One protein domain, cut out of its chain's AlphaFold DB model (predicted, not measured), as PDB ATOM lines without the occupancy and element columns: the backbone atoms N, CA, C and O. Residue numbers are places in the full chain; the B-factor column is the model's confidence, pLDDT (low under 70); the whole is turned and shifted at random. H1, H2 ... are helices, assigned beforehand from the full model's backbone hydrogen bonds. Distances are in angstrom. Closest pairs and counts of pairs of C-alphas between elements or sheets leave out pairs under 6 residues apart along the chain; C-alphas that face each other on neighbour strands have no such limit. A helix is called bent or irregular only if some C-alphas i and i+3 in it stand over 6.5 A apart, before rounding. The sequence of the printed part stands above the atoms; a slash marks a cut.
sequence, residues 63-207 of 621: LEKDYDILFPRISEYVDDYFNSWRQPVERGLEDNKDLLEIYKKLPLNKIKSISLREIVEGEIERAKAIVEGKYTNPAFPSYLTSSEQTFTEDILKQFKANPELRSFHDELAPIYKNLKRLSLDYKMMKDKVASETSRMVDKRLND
ATOM      1  N   LEU A  63      21.174  53.290 -20.764       80.62
ATOM      2  CA  LEU A  63      20.653  52.772 -19.507       80.62
ATOM      3  C   LEU A  63      19.215  52.289 -19.606       80.62
ATOM      4  O   LEU A  63      18.799  51.548 -18.720       80.62
ATOM      5  N   GLU A  64      18.438  52.728 -20.599       83.31
ATOM      6  CA  GLU A  64      16.997  52.450 -20.644       83.31
ATOM      7  C   GLU A  64      16.760  50.957 -20.828       83.31
ATOM      8  O   GLU A  64      16.025  50.342 -20.062       83.31
ATOM      9  N   LYS A  65      17.510  50.323 -21.729       76.50
ATOM     10  CA  LYS A  65      17.428  48.875 -21.944       76.50
ATOM     11  C   LYS A  65      17.767  48.047 -20.696       76.50
ATOM     12  O   LYS A  65      17.243  46.942 -20.531       76.50
ATOM     13  N   ASP A  66      18.703  48.496 -19.861       79.25
ATOM     14  CA  ASP A  66      19.052  47.823 -18.600       79.25
ATOM     15  C   ASP A  66      18.011  48.101 -17.520       79.25
ATOM     16  O   ASP A  66      17.564  47.188 -16.822       79.25
ATOM     17  N   TYR A  67      17.600  49.359 -17.421       88.19
ATOM     18  CA  TYR A  67      16.589  49.838 -16.499       88.19
ATOM     19  C   TYR A  67      15.247  49.129 -16.704       88.19
ATOM     20  O   TYR A  67      14.719  48.578 -15.742       88.19
ATOM     21  N   ASP A  68      14.741  49.053 -17.933       87.06
ATOM     22  CA  ASP A  68      13.433  48.471 -18.263       87.06
ATOM     23  C   ASP A  68      13.332  46.986 -17.898       87.06
ATOM     24  O   ASP A  68      12.250  46.468 -17.636       87.06
ATOM     25  N   ILE A  69      14.465  46.286 -17.852       84.31
ATOM     26  CA  ILE A  69      14.516  44.869 -17.488       84.31
ATOM     27  C   ILE A  69      14.748  44.692 -15.994       84.31
ATOM     28  O   ILE A  69      14.160  43.803 -15.375       84.31
ATOM     29  N   LEU A  70      15.638  45.494 -15.415       88.75
ATOM     30  CA  LEU A  70      16.058  45.323 -14.033       88.75
ATOM     31  C   LEU A  70      15.105  45.982 -13.049       88.75
ATOM     32  O   LEU A  70      14.800  45.370 -12.032       88.75
ATOM     33  N   PHE A  71      14.641  47.200 -13.330       91.44
ATOM     34  CA  PHE A  71      13.823  47.974 -12.400       91.44
ATOM     35  C   PHE A  71      12.527  47.246 -12.009       91.44
ATOM     36  O   PHE A  71      12.268  47.157 -10.809       91.44
ATOM     37  N   PRO A  72      11.761  46.636 -12.940       91.38
ATOM     38  CA  PRO A  72      10.582  45.854 -12.567       91.38
ATOM     39  C   PRO A  72      10.924  44.660 -11.673       91.38
ATOM     40  O   PRO A  72      10.273  44.458 -10.657       91.38
ATOM     41  N   ARG A  73      11.997  43.922 -11.993       89.56
ATOM     42  CA  ARG A  73      12.427  42.747 -11.218       89.56
ATOM     43  C   ARG A  73      12.858  43.111  -9.807       89.56
ATOM     44  O   ARG A  73      12.456  42.454  -8.857       89.56
ATOM     45  N   ILE A  74      13.692  44.140  -9.653       90.19
ATOM     46  CA  ILE A  74      14.120  44.567  -8.316       90.19
ATOM     47  C   ILE A  74      12.947  45.139  -7.521       90.19
ATOM     48  O   ILE A  74      12.917  44.968  -6.309       90.19
ATOM     49  N   SER A  75      11.990  45.789  -8.192       90.25
ATOM     50  CA  SER A  75      10.790  46.313  -7.541       90.25
ATOM     51  C   SER A  75       9.929  45.168  -7.026       90.25
ATOM     52  O   SER A  75       9.534  45.198  -5.870       90.25
ATOM     53  N   GLU A  76       9.749  44.114  -7.823       88.62
ATOM     54  CA  GLU A  76       9.073  42.880  -7.414       88.62
ATOM     55  C   GLU A  76       9.787  42.203  -6.235       88.62
ATOM     56  O   GLU A  76       9.147  41.883  -5.240       88.62
ATOM     57  N   TYR A  77      11.122  42.090  -6.261       85.44
ATOM     58  CA  TYR A  77      11.892  41.567  -5.121       85.44
ATOM     59  C   TYR A  77      11.704  42.382  -3.834       85.44
ATOM     60  O   TYR A  77      11.648  41.814  -2.740       85.44
ATOM     61  N   VAL A  78      11.661  43.711  -3.950       84.25
ATOM     62  CA  VAL A  78      11.434  44.612  -2.814       84.25
ATOM     63  C   VAL A  78       9.999  44.468  -2.304       84.25
ATOM     64  O   VAL A  78       9.801  44.330  -1.096       84.25
ATOM     65  N   ASP A  79       9.019  44.438  -3.203       84.62
ATOM     66  CA  ASP A  79       7.607  44.266  -2.869       84.62
ATOM     67  C   ASP A  79       7.361  42.914  -2.185       84.62
ATOM     68  O   ASP A  79       6.762  42.876  -1.113       84.62
ATOM     69  N   ASP A  80       7.891  41.814  -2.721       83.44
ATOM     70  CA  ASP A  80       7.789  40.476  -2.125       83.44
ATOM     71  C   ASP A  80       8.383  40.427  -0.713       83.44
ATOM     72  O   ASP A  80       7.796  39.838   0.202       83.44
ATOM     73  N   TYR A  81       9.526  41.084  -0.501       80.94
ATOM     74  CA  TYR A  81      10.143  41.192   0.819       80.94
ATOM     75  C   TYR A  81       9.233  41.921   1.820       80.94
ATOM     76  O   TYR A  81       9.061  41.454   2.946       80.94
ATOM     77  N   PHE A  82       8.622  43.042   1.425       77.00
ATOM     78  CA  PHE A  82       7.741  43.807   2.313       77.00
ATOM     79  C   PHE A  82       6.337  43.193   2.465       77.00
ATOM     80  O   PHE A  82       5.712  43.414   3.500       77.00
ATOM     81  N   ASN A  83       5.861  42.400   1.498       77.19
ATOM     82  CA  ASN A  83       4.548  41.737   1.519       77.19
ATOM     83  C   ASN A  83       4.546  40.405   2.284       77.19
ATOM     84  O   ASN A  83       3.535  40.035   2.879       77.19
ATOM     85  N   SER A  84       5.660  39.669   2.275       68.62
ATOM     86  CA  SER A  84       5.782  38.365   2.951       68.62
ATOM     87  C   SER A  84       5.844  38.456   4.484       68.62
ATOM     88  O   SER A  84       5.710  37.443   5.172       68.62
ATOM     89  N   TRP A  85       5.978  39.665   5.036       55.22
ATOM     90  CA  TRP A  85       6.064  39.932   6.470       55.22
ATOM     91  C   TRP A  85       5.045  40.998   6.894       55.22
ATOM     92  O   TRP A  85       4.749  41.922   6.143       55.22
ATOM     93  N   ARG A  86       4.556  40.945   8.145       55.41
ATOM     94  CA  ARG A  86       3.998  42.143   8.812       55.41
ATOM     95  C   ARG A  86       5.062  43.234   8.670       55.41
ATOM     96  O   ARG A  86       6.203  42.925   9.013       55.41
ATOM     97  N   GLN A  87       4.734  44.416   8.131       62.31
ATOM     98  CA  GLN A  87       5.731  45.388   7.653       62.31
ATOM     99  C   GLN A  87       6.961  45.437   8.587       62.31
ATOM    100  O   GLN A  87       6.827  45.879   9.731       62.31
ATOM    101  N   PRO A  88       8.153  44.978   8.151       62.78
ATOM    102  CA  PRO A  88       9.364  44.919   8.982       62.78
ATOM    103  C   PRO A  88       9.686  46.235   9.701       62.78
ATOM    104  O   PRO A  88      10.187  46.238  10.822       62.78
ATOM    105  N   VAL A  89       9.305  47.346   9.070       61.91
ATOM    106  CA  VAL A  89       9.358  48.718   9.584       61.91
ATOM    107  C   VAL A  89       8.473  48.909  10.816       61.91
ATOM    108  O   VAL A  89       8.932  49.399  11.843       61.91
ATOM    109  N   GLU A  90       7.202  48.516  10.731       68.88
ATOM    110  CA  GLU A  90       6.239  48.647  11.828       68.88
ATOM    111  C   GLU A  90       6.644  47.768  13.006       68.88
ATOM    112  O   GLU A  90       6.612  48.216  14.151       68.88
ATOM    113  N   ARG A  91       7.095  46.540  12.722       72.94
ATOM    114  CA  ARG A  91       7.542  45.620  13.766       72.94
ATOM    115  C   ARG A  91       8.838  46.082  14.426       72.94
ATOM    116  O   ARG A  91       8.926  46.061  15.647       72.94
ATOM    117  N   GLY A  92       9.815  46.540  13.644       73.50
ATOM    118  CA  GLY A  92      11.050  47.113  14.176       73.50
ATOM    119  C   GLY A  92      10.790  48.364  15.016       73.50
ATOM    120  O   GLY A  92      11.429  48.554  16.050       73.50
ATOM    121  N   LEU A  93       9.824  49.200  14.623       74.25
ATOM    122  CA  LEU A  93       9.399  50.364  15.400       74.25
ATOM    123  C   LEU A  93       8.709  49.964  16.713       74.25
ATOM    124  O   LEU A  93       8.965  50.588  17.738       74.25
ATOM    125  N   GLU A  94       7.852  48.943  16.690       80.50
ATOM    126  CA  GLU A  94       7.207  48.366  17.879       80.50
ATOM    127  C   GLU A  94       8.256  47.801  18.851       80.50
ATOM    128  O   GLU A  94       8.320  48.226  20.000       80.50
ATOM    129  N   ASP A  95       9.184  46.980  18.357       81.00
ATOM    130  CA  ASP A  95      10.269  46.402  19.154       81.00
ATOM    131  C   ASP A  95      11.201  47.487  19.748       81.00
ATOM    132  O   ASP A  95      11.662  47.364  20.882       81.00
ATOM    133  N   ASN A  96      11.466  48.589  19.028       81.06
ATOM    134  CA  ASN A  96      12.233  49.721  19.573       81.06
ATOM    135  C   ASN A  96      11.448  50.525  20.628       81.06
ATOM    136  O   ASN A  96      12.060  51.077  21.545       81.06
ATOM    137  N   LYS A  97      10.112  50.593  20.535       85.31
ATOM    138  CA  LYS A  97       9.266  51.182  21.590       85.31
ATOM    139  C   LYS A  97       9.294  50.321  22.849       85.31
ATOM    140  O   LYS A  97       9.528  50.863  23.928       85.31
ATOM    141  N   ASP A  98       9.148  49.007  22.700       85.94
ATOM    142  CA  ASP A  98       9.216  48.045  23.805       85.94
ATOM    143  C   ASP A  98      10.588  48.100  24.496       85.94
ATOM    144  O   ASP A  98      10.685  48.193  25.721       85.94
ATOM    145  N   LEU A  99      11.665  48.166  23.704       86.06
ATOM    146  CA  LEU A  99      13.034  48.338  24.191       86.06
ATOM    147  C   LEU A  99      13.187  49.608  25.047       86.06
ATOM    148  O   LEU A  99      13.790  49.562  26.122       86.06
ATOM    149  N   LEU A 100      12.610  50.738  24.622       85.50
ATOM    150  CA  LEU A 100      12.624  51.974  25.414       85.50
ATOM    151  C   LEU A 100      11.832  51.855  26.717       85.50
ATOM    152  O   LEU A 100      12.239  52.444  27.721       85.50
ATOM    153  N   GLU A 101      10.707  51.144  26.727       88.81
ATOM    154  CA  GLU A 101       9.932  50.931  27.953       88.81
ATOM    155  C   GLU A 101      10.703  50.114  28.987       88.81
ATOM    156  O   GLU A 101      10.676  50.444  30.177       88.81
ATOM    157  N   ILE A 102      11.428  49.092  28.539       86.69
ATOM    158  CA  ILE A 102      12.255  48.252  29.408       86.69
ATOM    159  C   ILE A 102      13.445  49.058  29.935       86.69
ATOM    160  O   ILE A 102      13.706  49.062  31.140       86.69
ATOM    161  N   TYR A 103      14.116  49.831  29.075       84.94
ATOM    162  CA  TYR A 103      15.243  50.662  29.496       84.94
ATOM    163  C   TYR A 103      14.869  51.772  30.483       84.94
ATOM    164  O   TYR A 103      15.670  52.091  31.359       84.94
ATOM    165  N   LYS A 104      13.651  52.326  30.419       84.81
ATOM    166  CA  LYS A 104      13.160  53.298  31.418       84.81
ATOM    167  C   LYS A 104      13.046  52.709  32.824       84.81
ATOM    168  O   LYS A 104      13.166  53.445  33.799       84.81
ATOM    169  N   LYS A 105      12.783  51.405  32.929       86.69
ATOM    170  CA  LYS A 105      12.656  50.682  34.204       86.69
ATOM    171  C   LYS A 105      14.011  50.198  34.730       86.69
ATOM    172  O   LYS A 105      14.088  49.730  35.864       86.69
ATOM    173  N   LEU A 106      15.069  50.305  33.922       84.25
ATOM    174  CA  LEU A 106      16.385  49.776  34.241       84.25
ATOM    175  C   LEU A 106      17.069  50.619  35.335       84.25
ATOM    176  O   LEU A 106      17.232  51.831  35.172       84.25
ATOM    177  N   PRO A 107      17.542  50.006  36.434       80.75
ATOM    178  CA  PRO A 107      18.267  50.726  37.472       80.75
ATOM    179  C   PRO A 107      19.708  51.014  37.016       80.75
ATOM    180  O   PRO A 107      20.650  50.313  37.385       80.75
ATOM    181  N   LEU A 108      19.905  52.060  36.203       76.00
ATOM    182  CA  LEU A 108      21.213  52.447  35.636       76.00
ATOM    183  C   LEU A 108      22.302  52.658  36.706       76.00
ATOM    184  O   LEU A 108      23.481  52.378  36.487       76.00
ATOM    185  N   ASN A 109      21.904  53.091  37.903       74.56
ATOM    186  CA  ASN A 109      22.771  53.250  39.071       74.56
ATOM    187  C   ASN A 109      23.312  51.921  39.637       74.56
ATOM    188  O   ASN A 109      24.342  51.924  40.312       74.56
ATOM    189  N   LYS A 110      22.657  50.787  39.359       70.81
ATOM    190  CA  LYS A 110      23.093  49.437  39.760       70.81
ATOM    191  C   LYS A 110      24.096  48.815  38.790       70.81
ATOM    192  O   LYS A 110      24.785  47.856  39.145       70.81
ATOM    193  N   ILE A 111      24.244  49.386  37.596       76.69
ATOM    194  CA  ILE A 111      25.304  49.020  36.660       76.69
ATOM    195  C   ILE A 111      26.623  49.595  37.185       76.69
ATOM    196  O   ILE A 111      26.851  50.801  37.115       76.69
ATOM    197  N   LYS A 112      27.491  48.745  37.747       72.19
ATOM    198  CA  LYS A 112      28.791  49.164  38.315       72.19
ATOM    199  C   LYS A 112      29.836  49.522  37.254       72.19
ATOM    200  O   LYS A 112      30.749  50.288  37.536       72.19
ATOM    201  N   SER A 113      29.719  48.942  36.062       76.81
ATOM    202  CA  SER A 113      30.633  49.194  34.952       76.81
ATOM    203  C   SER A 113      30.300  50.533  34.291       76.81
ATOM    204  O   SER A 113      29.198  50.702  33.774       76.81
ATOM    205  N   ILE A 114      31.247  51.478  34.317       76.19
ATOM    206  CA  ILE A 114      31.103  52.792  33.666       76.19
ATOM    207  C   ILE A 114      30.905  52.603  32.164       76.19
ATOM    208  O   ILE A 114      29.959  53.150  31.608       76.19
ATOM    209  N   SER A 115      31.716  51.739  31.544       73.19
ATOM    210  CA  SER A 115      31.580  51.429  30.125       73.19
ATOM    211  C   SER A 115      30.203  50.846  29.821       73.19
ATOM    212  O   SER A 115      29.518  51.367  28.960       73.19
ATOM    213  N   LEU A 116      29.714  49.847  30.567       71.69
ATOM    214  CA  LEU A 116      28.381  49.276  30.307       71.69
ATOM    215  C   LEU A 116      27.256  50.314  30.443       71.69
ATOM    216  O   LEU A 116      26.251  50.225  29.742       71.69
ATOM    217  N   ARG A 117      27.405  51.288  31.343       78.38
ATOM    218  CA  ARG A 117      26.415  52.351  31.517       78.38
ATOM    219  C   ARG A 117      26.383  53.294  30.314       78.38
ATOM    220  O   ARG A 117      25.304  53.500  29.774       78.38
ATOM    221  N   GLU A 118      27.539  53.776  29.859       75.00
ATOM    222  CA  GLU A 118      27.658  54.611  28.649       75.00
ATOM    223  C   GLU A 118      27.098  53.888  27.415       75.00
ATOM    224  O   GLU A 118      26.394  54.464  26.588       75.00
ATOM    225  N   ILE A 119      27.370  52.586  27.334       72.50
ATOM    226  CA  ILE A 119      26.885  51.681  26.294       72.50
ATOM    227  C   ILE A 119      25.348  51.642  26.266       72.50
ATOM    228  O   ILE A 119      24.725  51.839  25.223       72.50
ATOM    229  N   VAL A 120      24.723  51.414  27.424       78.25
ATOM    230  CA  VAL A 120      23.259  51.361  27.560       78.25
ATOM    231  C   VAL A 120      22.622  52.731  27.311       78.25
ATOM    232  O   VAL A 120      21.570  52.812  26.682       78.25
ATOM    233  N   GLU A 121      23.248  53.813  27.766       79.19
ATOM    234  CA  GLU A 121      22.781  55.179  27.516       79.19
ATOM    235  C   GLU A 121      22.790  55.511  26.015       79.19
ATOM    236  O   GLU A 121      21.796  56.033  25.501       79.19
ATOM    237  N   GLY A 122      23.835  55.102  25.286       75.62
ATOM    238  CA  GLY A 122      23.893  55.216  23.825       75.62
ATOM    239  C   GLY A 122      22.785  54.432  23.106       75.62
ATOM    240  O   GLY A 122      22.170  54.946  22.170       75.62
ATOM    241  N   GLU A 123      22.453  53.222  23.568       74.56
ATOM    242  CA  GLU A 123      21.331  52.438  23.016       74.56
ATOM    243  C   GLU A 123      19.986  53.130  23.218       74.56
ATOM    244  O   GLU A 123      19.137  53.105  22.322       74.56
ATOM    245  N   ILE A 124      19.791  53.753  24.383       79.38
ATOM    246  CA  ILE A 124      18.578  54.506  24.705       79.38
ATOM    247  C   ILE A 124      18.443  55.709  23.773       79.38
ATOM    248  O   ILE A 124      17.354  55.951  23.249       79.38
ATOM    249  N   GLU A 125      19.518  56.466  23.551       77.62
ATOM    250  CA  GLU A 125      19.504  57.603  22.624       77.62
ATOM    251  C   GLU A 125      19.211  57.165  21.189       77.62
ATOM    252  O   GLU A 125      18.351  57.757  20.531       77.62
ATOM    253  N   ARG A 126      19.841  56.077  20.730       77.75
ATOM    254  CA  ARG A 126      19.570  55.489  19.412       77.75
ATOM    255  C   ARG A 126      18.096  55.105  19.281       77.75
ATOM    256  O   ARG A 126      17.427  55.554  18.354       77.75
ATOM    257  N   ALA A 127      17.586  54.301  20.218       75.94
ATOM    258  CA  ALA A 127      16.196  53.842  20.259       75.94
ATOM    259  C   ALA A 127      15.197  55.012  20.253       75.94
ATOM    260  O   ALA A 127      14.230  54.991  19.492       75.94
ATOM    261  N   LYS A 128      15.468  56.082  21.016       80.56
ATOM    262  CA  LYS A 128      14.666  57.319  20.995       80.56
ATOM    263  C   LYS A 128      14.679  57.988  19.626       80.56
ATOM    264  O   LYS A 128      13.614  58.318  19.115       80.56
ATOM    265  N   ALA A 129      15.849  58.156  19.010       71.50
ATOM    266  CA  ALA A 129      15.966  58.809  17.708       71.50
ATOM    267  C   ALA A 129      15.183  58.076  16.600       71.50
ATOM    268  O   ALA A 129      14.620  58.726  15.716       71.50
ATOM    269  N   ILE A 130      15.110  56.743  16.667       71.12
ATOM    270  CA  ILE A 130      14.312  55.903  15.759       71.12
ATOM    271  C   ILE A 130      12.816  56.136  15.984       71.12
ATOM    272  O   ILE A 130      12.086  56.401  15.031       71.12
ATOM    273  N   VAL A 131      12.360  56.075  17.240       76.19
ATOM    274  CA  VAL A 131      10.942  56.259  17.589       76.19
ATOM    275  C   VAL A 131      10.455  57.676  17.272       76.19
ATOM    276  O   VAL A 131       9.313  57.853  16.858       76.19
ATOM    277  N   GLU A 132      11.321  58.680  17.413       77.00
ATOM    278  CA  GLU A 132      11.046  60.082  17.072       77.00
ATOM    279  C   GLU A 132      11.166  60.388  15.567       77.00
ATOM    280  O   GLU A 132      10.943  61.526  15.156       77.00
ATOM    281  N   GLY A 133      11.545  59.411  14.734       64.88
ATOM    282  CA  GLY A 133      11.697  59.596  13.287       64.88
ATOM    283  C   GLY A 133      12.855  60.517  12.877       64.88
ATOM    284  O   GLY A 133      12.903  60.972  11.737       64.88
ATOM    285  N   LYS A 134      13.797  60.802  13.789       58.78
ATOM    286  CA  LYS A 134      14.989  61.639  13.542       58.78
ATOM    287  C   LYS A 134      16.124  60.879  12.852       58.78
ATOM    288  O   LYS A 134      17.086  61.493  12.397       58.78
ATOM    289  N   TYR A 135      16.016  59.556  12.767       53.97
ATOM    290  CA  TYR A 135      16.894  58.712  11.962       53.97
ATOM    291  C   TYR A 135      16.338  58.602  10.535       53.97
ATOM    292  O   TYR A 135      15.170  58.273  10.341       53.97
ATOM    293  N   THR A 136      17.167  58.859   9.521       43.84
ATOM    294  CA  THR A 136      16.752  59.001   8.109       43.84
ATOM    295  C   THR A 136      16.270  57.711   7.433       43.84
ATOM    296  O   THR A 136      15.906  57.737   6.259       43.84
ATOM    297  N   ASN A 137      16.184  56.596   8.159       46.69
ATOM    298  CA  ASN A 137      15.569  55.373   7.668       46.69
ATOM    299  C   ASN A 137      14.738  54.685   8.771       46.69
ATOM    300  O   ASN A 137      15.290  53.941   9.578       46.69
ATOM    301  N   PRO A 138      13.410  54.900   8.817       37.91
ATOM    302  CA  PRO A 138      12.543  54.266   9.808       37.91
ATOM    303  C   PRO A 138      12.366  52.757   9.587       37.91
ATOM    304  O   PRO A 138      11.799  52.098  10.450       37.91
ATOM    305  N   ALA A 139      12.830  52.195   8.460       41.38
ATOM    306  CA  ALA A 139      12.697  50.766   8.200       41.38
ATOM    307  C   ALA A 139      13.611  49.920   9.080       41.38
ATOM    308  O   ALA A 139      13.204  48.858   9.533       41.38
ATOM    309  N   PHE A 140      14.822  50.390   9.338       49.06
ATOM    310  CA  PHE A 140      15.802  49.663  10.117       49.06
ATOM    311  C   PHE A 140      16.725  50.716  10.696       49.06
ATOM    312  O   PHE A 140      17.370  51.440   9.932       49.06
ATOM    313  N   PRO A 141      16.845  50.815  12.023       41.59
ATOM    314  CA  PRO A 141      18.029  51.434  12.571       41.59
ATOM    315  C   PRO A 141      19.241  50.775  11.931       41.59
ATOM    316  O   PRO A 141      19.166  49.643  11.452       41.59
ATOM    317  N   SER A 142      20.382  51.427  12.019       36.97
ATOM    318  CA  SER A 142      21.664  50.747  12.080       36.97
ATOM    319  C   SER A 142      21.651  49.715  13.221       36.97
ATOM    320  O   SER A 142      22.265  49.903  14.265       36.97
ATOM    321  N   TYR A 143      20.914  48.615  13.049       38.47
ATOM    322  CA  TYR A 143      21.118  47.384  13.767       38.47
ATOM    323  C   TYR A 143      22.293  46.716  13.088       38.47
ATOM    324  O   TYR A 143      22.194  45.775  12.301       38.47
ATOM    325  N   LEU A 144      23.418  47.267  13.507       43.31
ATOM    326  CA  LEU A 144      24.628  46.570  13.777       43.31
ATOM    327  C   LEU A 144      25.509  46.338  12.558       43.31
ATOM    328  O   LEU A 144      25.635  45.240  12.011       43.31
ATOM    329  N   THR A 145      26.267  47.393  12.254       46.06
ATOM    330  CA  THR A 145      27.680  47.193  11.917       46.06
ATOM    331  C   THR A 145      28.272  46.123  12.849       46.06
ATOM    332  O   THR A 145      27.850  45.981  13.999       46.06
ATOM    333  N   SER A 146      29.246  45.339  12.389       44.59
ATOM    334  CA  SER A 146      29.854  44.250  13.179       44.59
ATOM    335  C   SER A 146      30.266  44.692  14.599       44.59
ATOM    336  O   SER A 146      30.197  43.912  15.549       44.59
ATOM    337  N   SER A 147      30.634  45.968  14.754       42.12
ATOM    338  CA  SER A 147      30.916  46.624  16.032       42.12
ATOM    339  C   SER A 147      29.727  46.687  16.993       42.12
ATOM    340  O   SER A 147      29.899  46.390  18.170       42.12
ATOM    341  N   GLU A 148      28.523  47.028  16.533       52.59
ATOM    342  CA  GLU A 148      27.365  47.157  17.425       52.59
ATOM    343  C   GLU A 148      26.741  45.760  17.722       52.59
ATOM    344  O   GLU A 148      26.114  45.574  18.760       52.59
ATOM    345  N   GLN A 149      26.986  44.725  16.892       56.69
ATOM    346  CA  GLN A 149      26.554  43.327  17.161       56.69
ATOM    347  C   GLN A 149      27.237  42.782  18.404       56.69
ATOM    348  O   GLN A 149      26.597  42.245  19.308       56.69
ATOM    349  N   THR A 150      28.543  43.011  18.449       55.28
ATOM    350  CA  THR A 150      29.404  42.674  19.579       55.28
ATOM    351  C   THR A 150      28.931  43.386  20.851       55.28
ATOM    352  O   THR A 150      28.880  42.801  21.927       55.28
ATOM    353  N   PHE A 151      28.496  44.634  20.708       60.03
ATOM    354  CA  PHE A 151      28.050  45.489  21.800       60.03
ATOM    355  C   PHE A 151      26.726  45.038  22.431       60.03
ATOM    356  O   PHE A 151      26.625  44.933  23.651       60.03
ATOM    357  N   THR A 152      25.720  44.705  21.619       67.69
ATOM    358  CA  THR A 152      24.452  44.135  22.098       67.69
ATOM    359  C   THR A 152      24.662  42.798  22.815       67.69
ATOM    360  O   THR A 152      24.066  42.549  23.867       67.69
ATOM    361  N   GLU A 153      25.520  41.934  22.267       71.19
ATOM    362  CA  GLU A 153      25.846  40.641  22.874       71.19
ATOM    363  C   GLU A 153      26.590  40.816  24.208       71.19
ATOM    364  O   GLU A 153      26.296  40.103  25.172       71.19
ATOM    365  N   ASP A 154      27.461  41.823  24.316       71.88
ATOM    366  CA  ASP A 154      28.133  42.190  25.563       71.88
ATOM    367  C   ASP A 154      27.166  42.732  26.628       71.88
ATOM    368  O   ASP A 154      27.307  42.372  27.803       71.88
ATOM    369  N   ILE A 155      26.160  43.535  26.252       74.75
ATOM    370  CA  ILE A 155      25.104  43.997  27.175       74.75
ATOM    371  C   ILE A 155      24.336  42.797  27.732       74.75
ATOM    372  O   ILE A 155      24.240  42.631  28.950       74.75
ATOM    373  N   LEU A 156      23.823  41.930  26.852       81.94
ATOM    374  CA  LEU A 156      23.033  40.763  27.252       81.94
ATOM    375  C   LEU A 156      23.850  39.804  28.125       81.94
ATOM    376  O   LEU A 156      23.359  39.324  29.149       81.94
ATOM    377  N   LYS A 157      25.122  39.575  27.787       84.12
ATOM    378  CA  LYS A 157      26.032  38.739  28.580       84.12
ATOM    379  C   LYS A 157      26.258  39.308  29.980       84.12
ATOM    380  O   LYS A 157      26.205  38.560  30.958       84.12
ATOM    381  N   GLN A 158      26.477  40.618  30.092       79.38
ATOM    382  CA  GLN A 158      26.678  41.282  31.383       79.38
ATOM    383  C   GLN A 158      25.396  41.319  32.224       79.38
ATOM    384  O   GLN A 158      25.462  41.118  33.438       79.38
ATOM    385  N   PHE A 159      24.227  41.497  31.604       84.75
ATOM    386  CA  PHE A 159      22.943  41.485  32.311       84.75
ATOM    387  C   PHE A 159      22.594  40.077  32.802       84.75
ATOM    388  O   PHE A 159      22.158  39.916  33.938       84.75
ATOM    389  N   LYS A 160      22.877  39.040  32.001       85.75
ATOM    390  CA  LYS A 160      22.704  37.633  32.395       85.75
ATOM    391  C   LYS A 160      23.590  37.237  33.579       85.75
ATOM    392  O   LYS A 160      23.178  36.432  34.412       85.75
ATOM    393  N   ALA A 161      24.805  37.787  33.648       84.00
ATOM    394  CA  ALA A 161      25.765  37.511  34.715       84.00
ATOM    395  C   ALA A 161      25.440  38.226  36.040       84.00
ATOM    396  O   ALA A 161      25.947  37.821  37.085       84.00
ATOM    397  N   ASN A 162      24.606  39.272  36.018       81.38
ATOM    398  CA  ASN A 162      24.242  40.039  37.205       81.38
ATOM    399  C   ASN A 162      22.849  39.620  37.725       81.38
ATOM    400  O   ASN A 162      21.854  39.880  37.047       81.38
ATOM    401  N   PRO A 163      22.737  39.039  38.937       82.69
ATOM    402  CA  PRO A 163      21.453  38.623  39.505       82.69
ATOM    403  C   PRO A 163      20.397  39.736  39.566       82.69
ATOM    404  O   PRO A 163      19.221  39.453  39.366       82.69
ATOM    405  N   GLU A 164      20.803  40.994  39.789       81.06
ATOM    406  CA  GLU A 164      19.886  42.146  39.863       81.06
ATOM    407  C   GLU A 164      19.383  42.610  38.481       81.06
ATOM    408  O   GLU A 164      18.378  43.309  38.404       81.06
ATOM    409  N   LEU A 165      20.067  42.242  37.388       83.19
ATOM    410  CA  LEU A 165      19.732  42.663  36.017       83.19
ATOM    411  C   LEU A 165      19.191  41.518  35.150       83.19
ATOM    412  O   LEU A 165      18.839  41.724  33.989       83.19
ATOM    413  N   ARG A 166      19.111  40.307  35.706       84.62
ATOM    414  CA  ARG A 166      18.750  39.099  34.963       84.62
ATOM    415  C   ARG A 166      17.319  39.132  34.420       84.62
ATOM    416  O   ARG A 166      17.105  38.684  33.302       84.62
ATOM    417  N   SER A 167      16.372  39.727  35.149       86.31
ATOM    418  CA  SER A 167      15.003  39.930  34.648       86.31
ATOM    419  C   SER A 167      14.973  40.822  33.403       86.31
ATOM    420  O   SER A 167      14.286  40.515  32.439       86.31
ATOM    421  N   PHE A 168      15.797  41.876  33.374       85.75
ATOM    422  CA  PHE A 168      15.924  42.755  32.211       85.75
ATOM    423  C   PHE A 168      16.598  42.060  31.032       85.75
ATOM    424  O   PHE A 168      16.229  42.319  29.894       85.75
ATOM    425  N   HIS A 169      17.560  41.161  31.276       87.88
ATOM    426  CA  HIS A 169      18.073  40.290  30.215       87.88
ATOM    427  C   HIS A 169      16.938  39.477  29.581       87.88
ATOM    428  O   HIS A 169      16.844  39.439  28.358       87.88
ATOM    429  N   ASP A 170      16.084  38.853  30.393       86.88
ATOM    430  CA  ASP A 170      15.015  37.981  29.896       86.88
ATOM    431  C   ASP A 170      13.950  38.765  29.101       86.88
ATOM    432  O   ASP A 170      13.415  38.245  28.122       86.88
ATOM    433  N   GLU A 171      13.708  40.033  29.453       88.44
ATOM    434  CA  GLU A 171      12.842  40.954  28.697       88.44
ATOM    435  C   GLU A 171      13.507  41.495  27.413       88.44
ATOM    436  O   GLU A 171      12.867  41.574  26.364       88.44
ATOM    437  N   LEU A 172      14.798  41.843  27.458       86.12
ATOM    438  CA  LEU A 172      15.524  42.459  26.336       86.12
ATOM    439  C   LEU A 172      15.968  41.446  25.273       86.12
ATOM    440  O   LEU A 172      15.943  41.747  24.079       86.12
ATOM    441  N   ALA A 173      16.387  40.246  25.680       84.31
ATOM    442  CA  ALA A 173      16.909  39.212  24.788       84.31
ATOM    443  C   ALA A 173      15.989  38.874  23.594       84.31
ATOM    444  O   ALA A 173      16.498  38.826  22.468       84.31
ATOM    445  N   PRO A 174      14.666  38.652  23.761       86.50
ATOM    446  CA  PRO A 174      13.785  38.360  22.628       86.50
ATOM    447  C   PRO A 174      13.655  39.542  21.657       86.50
ATOM    448  O   PRO A 174      13.642  39.325  20.444       86.50
ATOM    449  N   ILE A 175      13.626  40.777  22.165       83.56
ATOM    450  CA  ILE A 175      13.523  42.001  21.354       83.56
ATOM    451  C   ILE A 175      14.794  42.188  20.522       83.56
ATOM    452  O   ILE A 175      14.730  42.322  19.299       83.56
ATOM    453  N   TYR A 176      15.965  42.092  21.158       80.69
ATOM    454  CA  TYR A 176      17.260  42.154  20.479       80.69
ATOM    455  C   TYR A 176      17.417  41.067  19.412       80.69
ATOM    456  O   TYR A 176      17.919  41.331  18.316       80.69
ATOM    457  N   LYS A 177      16.948  39.844  19.697       81.31
ATOM    458  CA  LYS A 177      16.943  38.740  18.731       81.31
ATOM    459  C   LYS A 177      16.076  39.059  17.511       81.31
ATOM    460  O   LYS A 177      16.495  38.773  16.389       81.31
ATOM    461  N   ASN A 178      14.898  39.650  17.712       79.38
ATOM    462  CA  ASN A 178      14.006  40.006  16.610       79.38
ATOM    463  C   ASN A 178      14.591  41.137  15.751       79.38
ATOM    464  O   ASN A 178      14.662  41.000  14.531       79.38
ATOM    465  N   LEU A 179      15.113  42.195  16.382       74.94
ATOM    466  CA  LEU A 179      15.778  43.311  15.696       74.94
ATOM    467  C   LEU A 179      16.995  42.848  14.875       74.94
ATOM    468  O   LEU A 179      17.181  43.293  13.740       74.94
ATOM    469  N   LYS A 180      17.786  41.898  15.396       75.62
ATOM    470  CA  LYS A 180      18.903  41.273  14.663       75.62
ATOM    471  C   LYS A 180      18.423  40.489  13.439       75.62
ATOM    472  O   LYS A 180      19.021  40.630  12.374       75.62
ATOM    473  N   ARG A 181      17.360  39.685  13.574       75.69
ATOM    474  CA  ARG A 181      16.792  38.914  12.451       75.69
ATOM    475  C   ARG A 181      16.312  39.844  11.339       75.69
ATOM    476  O   ARG A 181      16.733  39.703  10.200       75.69
ATOM    477  N   LEU A 182      15.516  40.842  11.713       73.81
ATOM    478  CA  LEU A 182      14.987  41.871  10.821       73.81
ATOM    479  C   LEU A 182      16.119  42.576  10.041       73.81
ATOM    480  O   LEU A 182      16.044  42.686   8.816       73.81
ATOM    481  N   SER A 183      17.200  42.975  10.719       72.44
ATOM    482  CA  SER A 183      18.393  43.563  10.081       72.44
ATOM    483  C   SER A 183      19.071  42.623   9.072       72.44
ATOM    484  O   SER A 183      19.394  43.041   7.954       72.44
ATOM    485  N   LEU A 184      19.273  41.352   9.436       73.19
ATOM    486  CA  LEU A 184      19.922  40.373   8.565       73.19
ATOM    487  C   LEU A 184      19.088  40.103   7.308       73.19
ATOM    488  O   LEU A 184      19.634  40.126   6.205       73.19
ATOM    489  N   ASP A 185      17.777  39.929   7.470       74.06
ATOM    490  CA  ASP A 185      16.844  39.695   6.368       74.06
ATOM    491  C   ASP A 185      16.851  40.876   5.381       74.06
ATOM    492  O   ASP A 185      16.900  40.684   4.163       74.06
ATOM    493  N   TYR A 186      16.873  42.113   5.895       76.81
ATOM    494  CA  TYR A 186      16.966  43.323   5.071       76.81
ATOM    495  C   TYR A 186      18.286  43.398   4.301       76.81
ATOM    496  O   TYR A 186      18.301  43.689   3.102       76.81
ATOM    497  N   LYS A 187      19.405  43.091   4.969       77.38
ATOM    498  CA  LYS A 187      20.718  43.025   4.321       77.38
ATOM    499  C   LYS A 187      20.734  41.972   3.213       77.38
ATOM    500  O   LYS A 187      21.168  42.277   2.107       77.38
ATOM    501  N   MET A 188      20.217  40.773   3.473       78.56
ATOM    502  CA  MET A 188      20.134  39.704   2.475       78.56
ATOM    503  C   MET A 188      19.291  40.110   1.266       78.56
ATOM    504  O   MET A 188      19.658  39.794   0.135       78.56
ATOM    505  N   MET A 189      18.184  40.826   1.475       84.50
ATOM    506  CA  MET A 189      17.392  41.390   0.381       84.50
ATOM    507  C   MET A 189      18.221  42.385  -0.442       84.50
ATOM    508  O   MET A 189      18.301  42.240  -1.662       84.50
ATOM    509  N   LYS A 190      18.913  43.336   0.197       84.25
ATOM    510  CA  LYS A 190      19.780  44.294  -0.512       84.25
ATOM    511  C   LYS A 190      20.895  43.607  -1.293       84.25
ATOM    512  O   LYS A 190      21.155  43.986  -2.434       84.25
ATOM    513  N   ASP A 191      21.527  42.602  -0.696       83.25
ATOM    514  CA  ASP A 191      22.596  41.825  -1.323       83.25
ATOM    515  C   ASP A 191      22.062  41.049  -2.538       83.25
ATOM    516  O   ASP A 191      22.715  41.018  -3.581       83.25
ATOM    517  N   LYS A 192      20.843  40.499  -2.459       84.62
ATOM    518  CA  LYS A 192      20.160  39.877  -3.607       84.62
ATOM    519  C   LYS A 192      19.878  40.880  -4.721       84.62
ATOM    520  O   LYS A 192      20.209  40.593  -5.870       84.62
ATOM    521  N   VAL A 193      19.332  42.056  -4.396       86.44
ATOM    522  CA  VAL A 193      19.097  43.132  -5.377       86.44
ATOM    523  C   VAL A 193      20.418  43.525  -6.047       86.44
ATOM    524  O   VAL A 193      20.510  43.535  -7.272       86.44
ATOM    525  N   ALA A 194      21.473  43.758  -5.262       87.19
ATOM    526  CA  ALA A 194      22.797  44.110  -5.772       87.19
ATOM    527  C   ALA A 194      23.407  43.004  -6.651       87.19
ATOM    528  O   ALA A 194      24.025  43.297  -7.680       87.19
ATOM    529  N   SER A 195      23.234  41.739  -6.262       85.69
ATOM    530  CA  SER A 195      23.717  40.573  -7.002       85.69
ATOM    531  C   SER A 195      22.997  40.410  -8.339       85.69
ATOM    532  O   SER A 195      23.654  40.163  -9.348       85.69
ATOM    533  N   GLU A 196      21.673  40.569  -8.375       85.06
ATOM    534  CA  GLU A 196      20.895  40.473  -9.617       85.06
ATOM    535  C   GLU A 196      21.274  41.598 -10.589       85.06
ATOM    536  O   GLU A 196      21.554  41.336 -11.763       85.06
ATOM    537  N   THR A 197      21.395  42.835 -10.087       86.06
ATOM    538  CA  THR A 197      21.924  43.959 -10.866       86.06
ATOM    539  C   THR A 197      23.317  43.637 -11.407       86.06
ATOM    540  O   THR A 197      23.567  43.800 -12.600       86.06
ATOM    541  N   SER A 198      24.223  43.134 -10.562       84.94
ATOM    542  CA  SER A 198      25.604  42.839 -10.961       84.94
ATOM    543  C   SER A 198      25.678  41.754 -12.024       84.94
ATOM    544  O   SER A 198      26.299  41.958 -13.059       84.94
ATOM    545  N   ARG A 199      24.986  40.632 -11.819       82.38
ATOM    546  CA  ARG A 199      24.956  39.500 -12.752       82.38
ATOM    547  C   ARG A 199      24.514  39.922 -14.152       82.38
ATOM    548  O   ARG A 199      25.104  39.490 -15.139       82.38
ATOM    549  N   MET A 200      23.467  40.737 -14.245       76.88
ATOM    550  CA  MET A 200      22.924  41.189 -15.527       76.88
ATOM    551  C   MET A 200      23.829  42.226 -16.194       76.88
ATOM    552  O   MET A 200      24.095  42.105 -17.390       76.88
ATOM    553  N   VAL A 201      24.344  43.193 -15.428       78.19
ATOM    554  CA  VAL A 201      25.256  44.220 -15.950       78.19
ATOM    555  C   VAL A 201      26.582  43.605 -16.395       78.19
ATOM    556  O   VAL A 201      27.038  43.897 -17.494       78.19
ATOM    557  N   ASP A 202      27.173  42.704 -15.610       76.00
ATOM    558  CA  ASP A 202      28.456  42.069 -15.934       76.00
ATOM    559  C   ASP A 202      28.332  41.142 -17.154       76.00
ATOM    560  O   ASP A 202      29.197  41.145 -18.031       76.00
ATOM    561  N   LYS A 203      27.214  40.411 -17.277       71.44
ATOM    562  CA  LYS A 203      26.908  39.646 -18.491       71.44
ATOM    563  C   LYS A 203      26.792  40.565 -19.709       71.44
ATOM    564  O   LYS A 203      27.362  40.275 -20.755       71.44
ATOM    565  N   ARG A 204      26.093  41.695 -19.582       65.69
ATOM    566  CA  ARG A 204      25.901  42.638 -20.695       65.69
ATOM    567  C   ARG A 204      27.156  43.416 -21.070       65.69
ATOM    568  O   ARG A 204      27.357  43.679 -22.252       65.69
ATOM    569  N   LEU A 205      28.003  43.749 -20.104       66.44
ATOM    570  CA  LEU A 205      29.326  44.329 -20.332       66.44
ATOM    571  C   LEU A 205      30.171  43.448 -21.258       66.44
ATOM    572  O   LEU A 205      30.816  43.974 -22.161       66.44
ATOM    573  N   ASN A 206      30.126  42.129 -21.057       63.53
ATOM    574  CA  ASN A 206      30.871  41.169 -21.869       63.53
ATOM    575  C   ASN A 206      30.186  40.838 -23.204       63.53
ATOM    576  O   ASN A 206      30.874  40.729 -24.211       63.53
ATOM    577  N   ASP A 207      28.858  40.689 -23.219       60.72
ATOM    578  CA  ASP A 207      28.134  40.160 -24.385       60.72
ATOM    579  C   ASP A 207      27.613  41.246 -25.350       60.72
ATOM    580  O   ASP A 207      27.392  40.960 -26.525       60.72
TER     581      ASP A 207
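This is residues 63 to 207 of the 621 residues of an uncharacterized protein of Candidatus Delongbacteria bacterium (UniProt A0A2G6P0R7). A long rod is formed by helix H5 running along its length, with H1 and then H2 side by side with it in the opposite direction: H1 pairs with the later part of H5 as a two-helix arm, and H2 with its earlier part. At the H2 end a thicker head is made by H2, the early part of H5, H4 beside H5, and H3, which slants across from H4 to H2. The printed part has 145 residues with five named helices, H1 to H5 in chain order, and no named strand; its class is all helix. It is loose, with a radius of gyration of the C-alphas of 19.4 A, and spans 64 by 27 by 24 A.

H1, residues 64 to 83, is close to but not clearly touching H2, residues 88 to 105; their closest C-alphas, those of Phe 82 and Pro 88, are 7.0 A apart. H2 forms a helical hairpin with H3, residues 114 to 131, at a steep tilt of 44 degrees, opposite ways; H3 touches H2 with residues 124 to 131 alone, and the closest C-alphas, those of Asn 96 and Ala 127, are 5.8 A apart. H3 touches H4, residues 146 to 161, at a steep tilt of 62 degrees, with Leu 116 and Ile 155 the closest C-alphas at 7.0 A. H5, residues 166 to 207, is the hub and touches three helices, running the opposite way to each. It forms a helical hairpin with H4 at a shallow tilt of 18 degrees, closest at the C-alphas of Lys 160 and Arg 166, 4.9 A. Residues 168 to 182 of H5 touch H2 at a shallow tilt of 29 degrees, closest at the C-alphas of Asp 95 and Ile 175, 5.9 A. Residues 189 to 201 touch H1 at a shallow tilt of 19 degrees, closest at the C-alphas of Ile 74 and Val 193, 6.0 A. The packing is part aligned, part crossed, with three of five touching pairs at a shallow tilt. H3 and H5 are apart, as are H2 and H4, and H1 is apart from H3 and H4. Every O i to N i+4 pair is within hydrogen-bond range in H3 and H4; in H1 it is 13 of 16, in H2 13 of 14, in H5 36 of 38.

H1 begins at C-alpha 64, (16.997, 52.450, -20.644), and is 27.6 A long, with a kink of 27 degrees near residue 71. H2 and H3 measure 26.1 A and 26.0 A, and H4 22.9 A. H5 measures 60.1 A, from C-alpha 166 at (18.750, 39.099, 34.963) to C-alpha 207 at (28.134, 40.160, -24.385). It has a kink of 31 degrees near residue 173 and is irregular, but only just: C-alphas 171 and 174 are 6.7 A apart.

The two C-alphas farthest apart, those of Asn 109 and Asp 207, are 65.0 A apart. The printed part has no cut. The link from H3 to H4, residues 132 to 145, is long. The mean pLDDT of the printed part is 75.1, and residues 84 to 90, 133 to 152 and 204 to 207 are under 70.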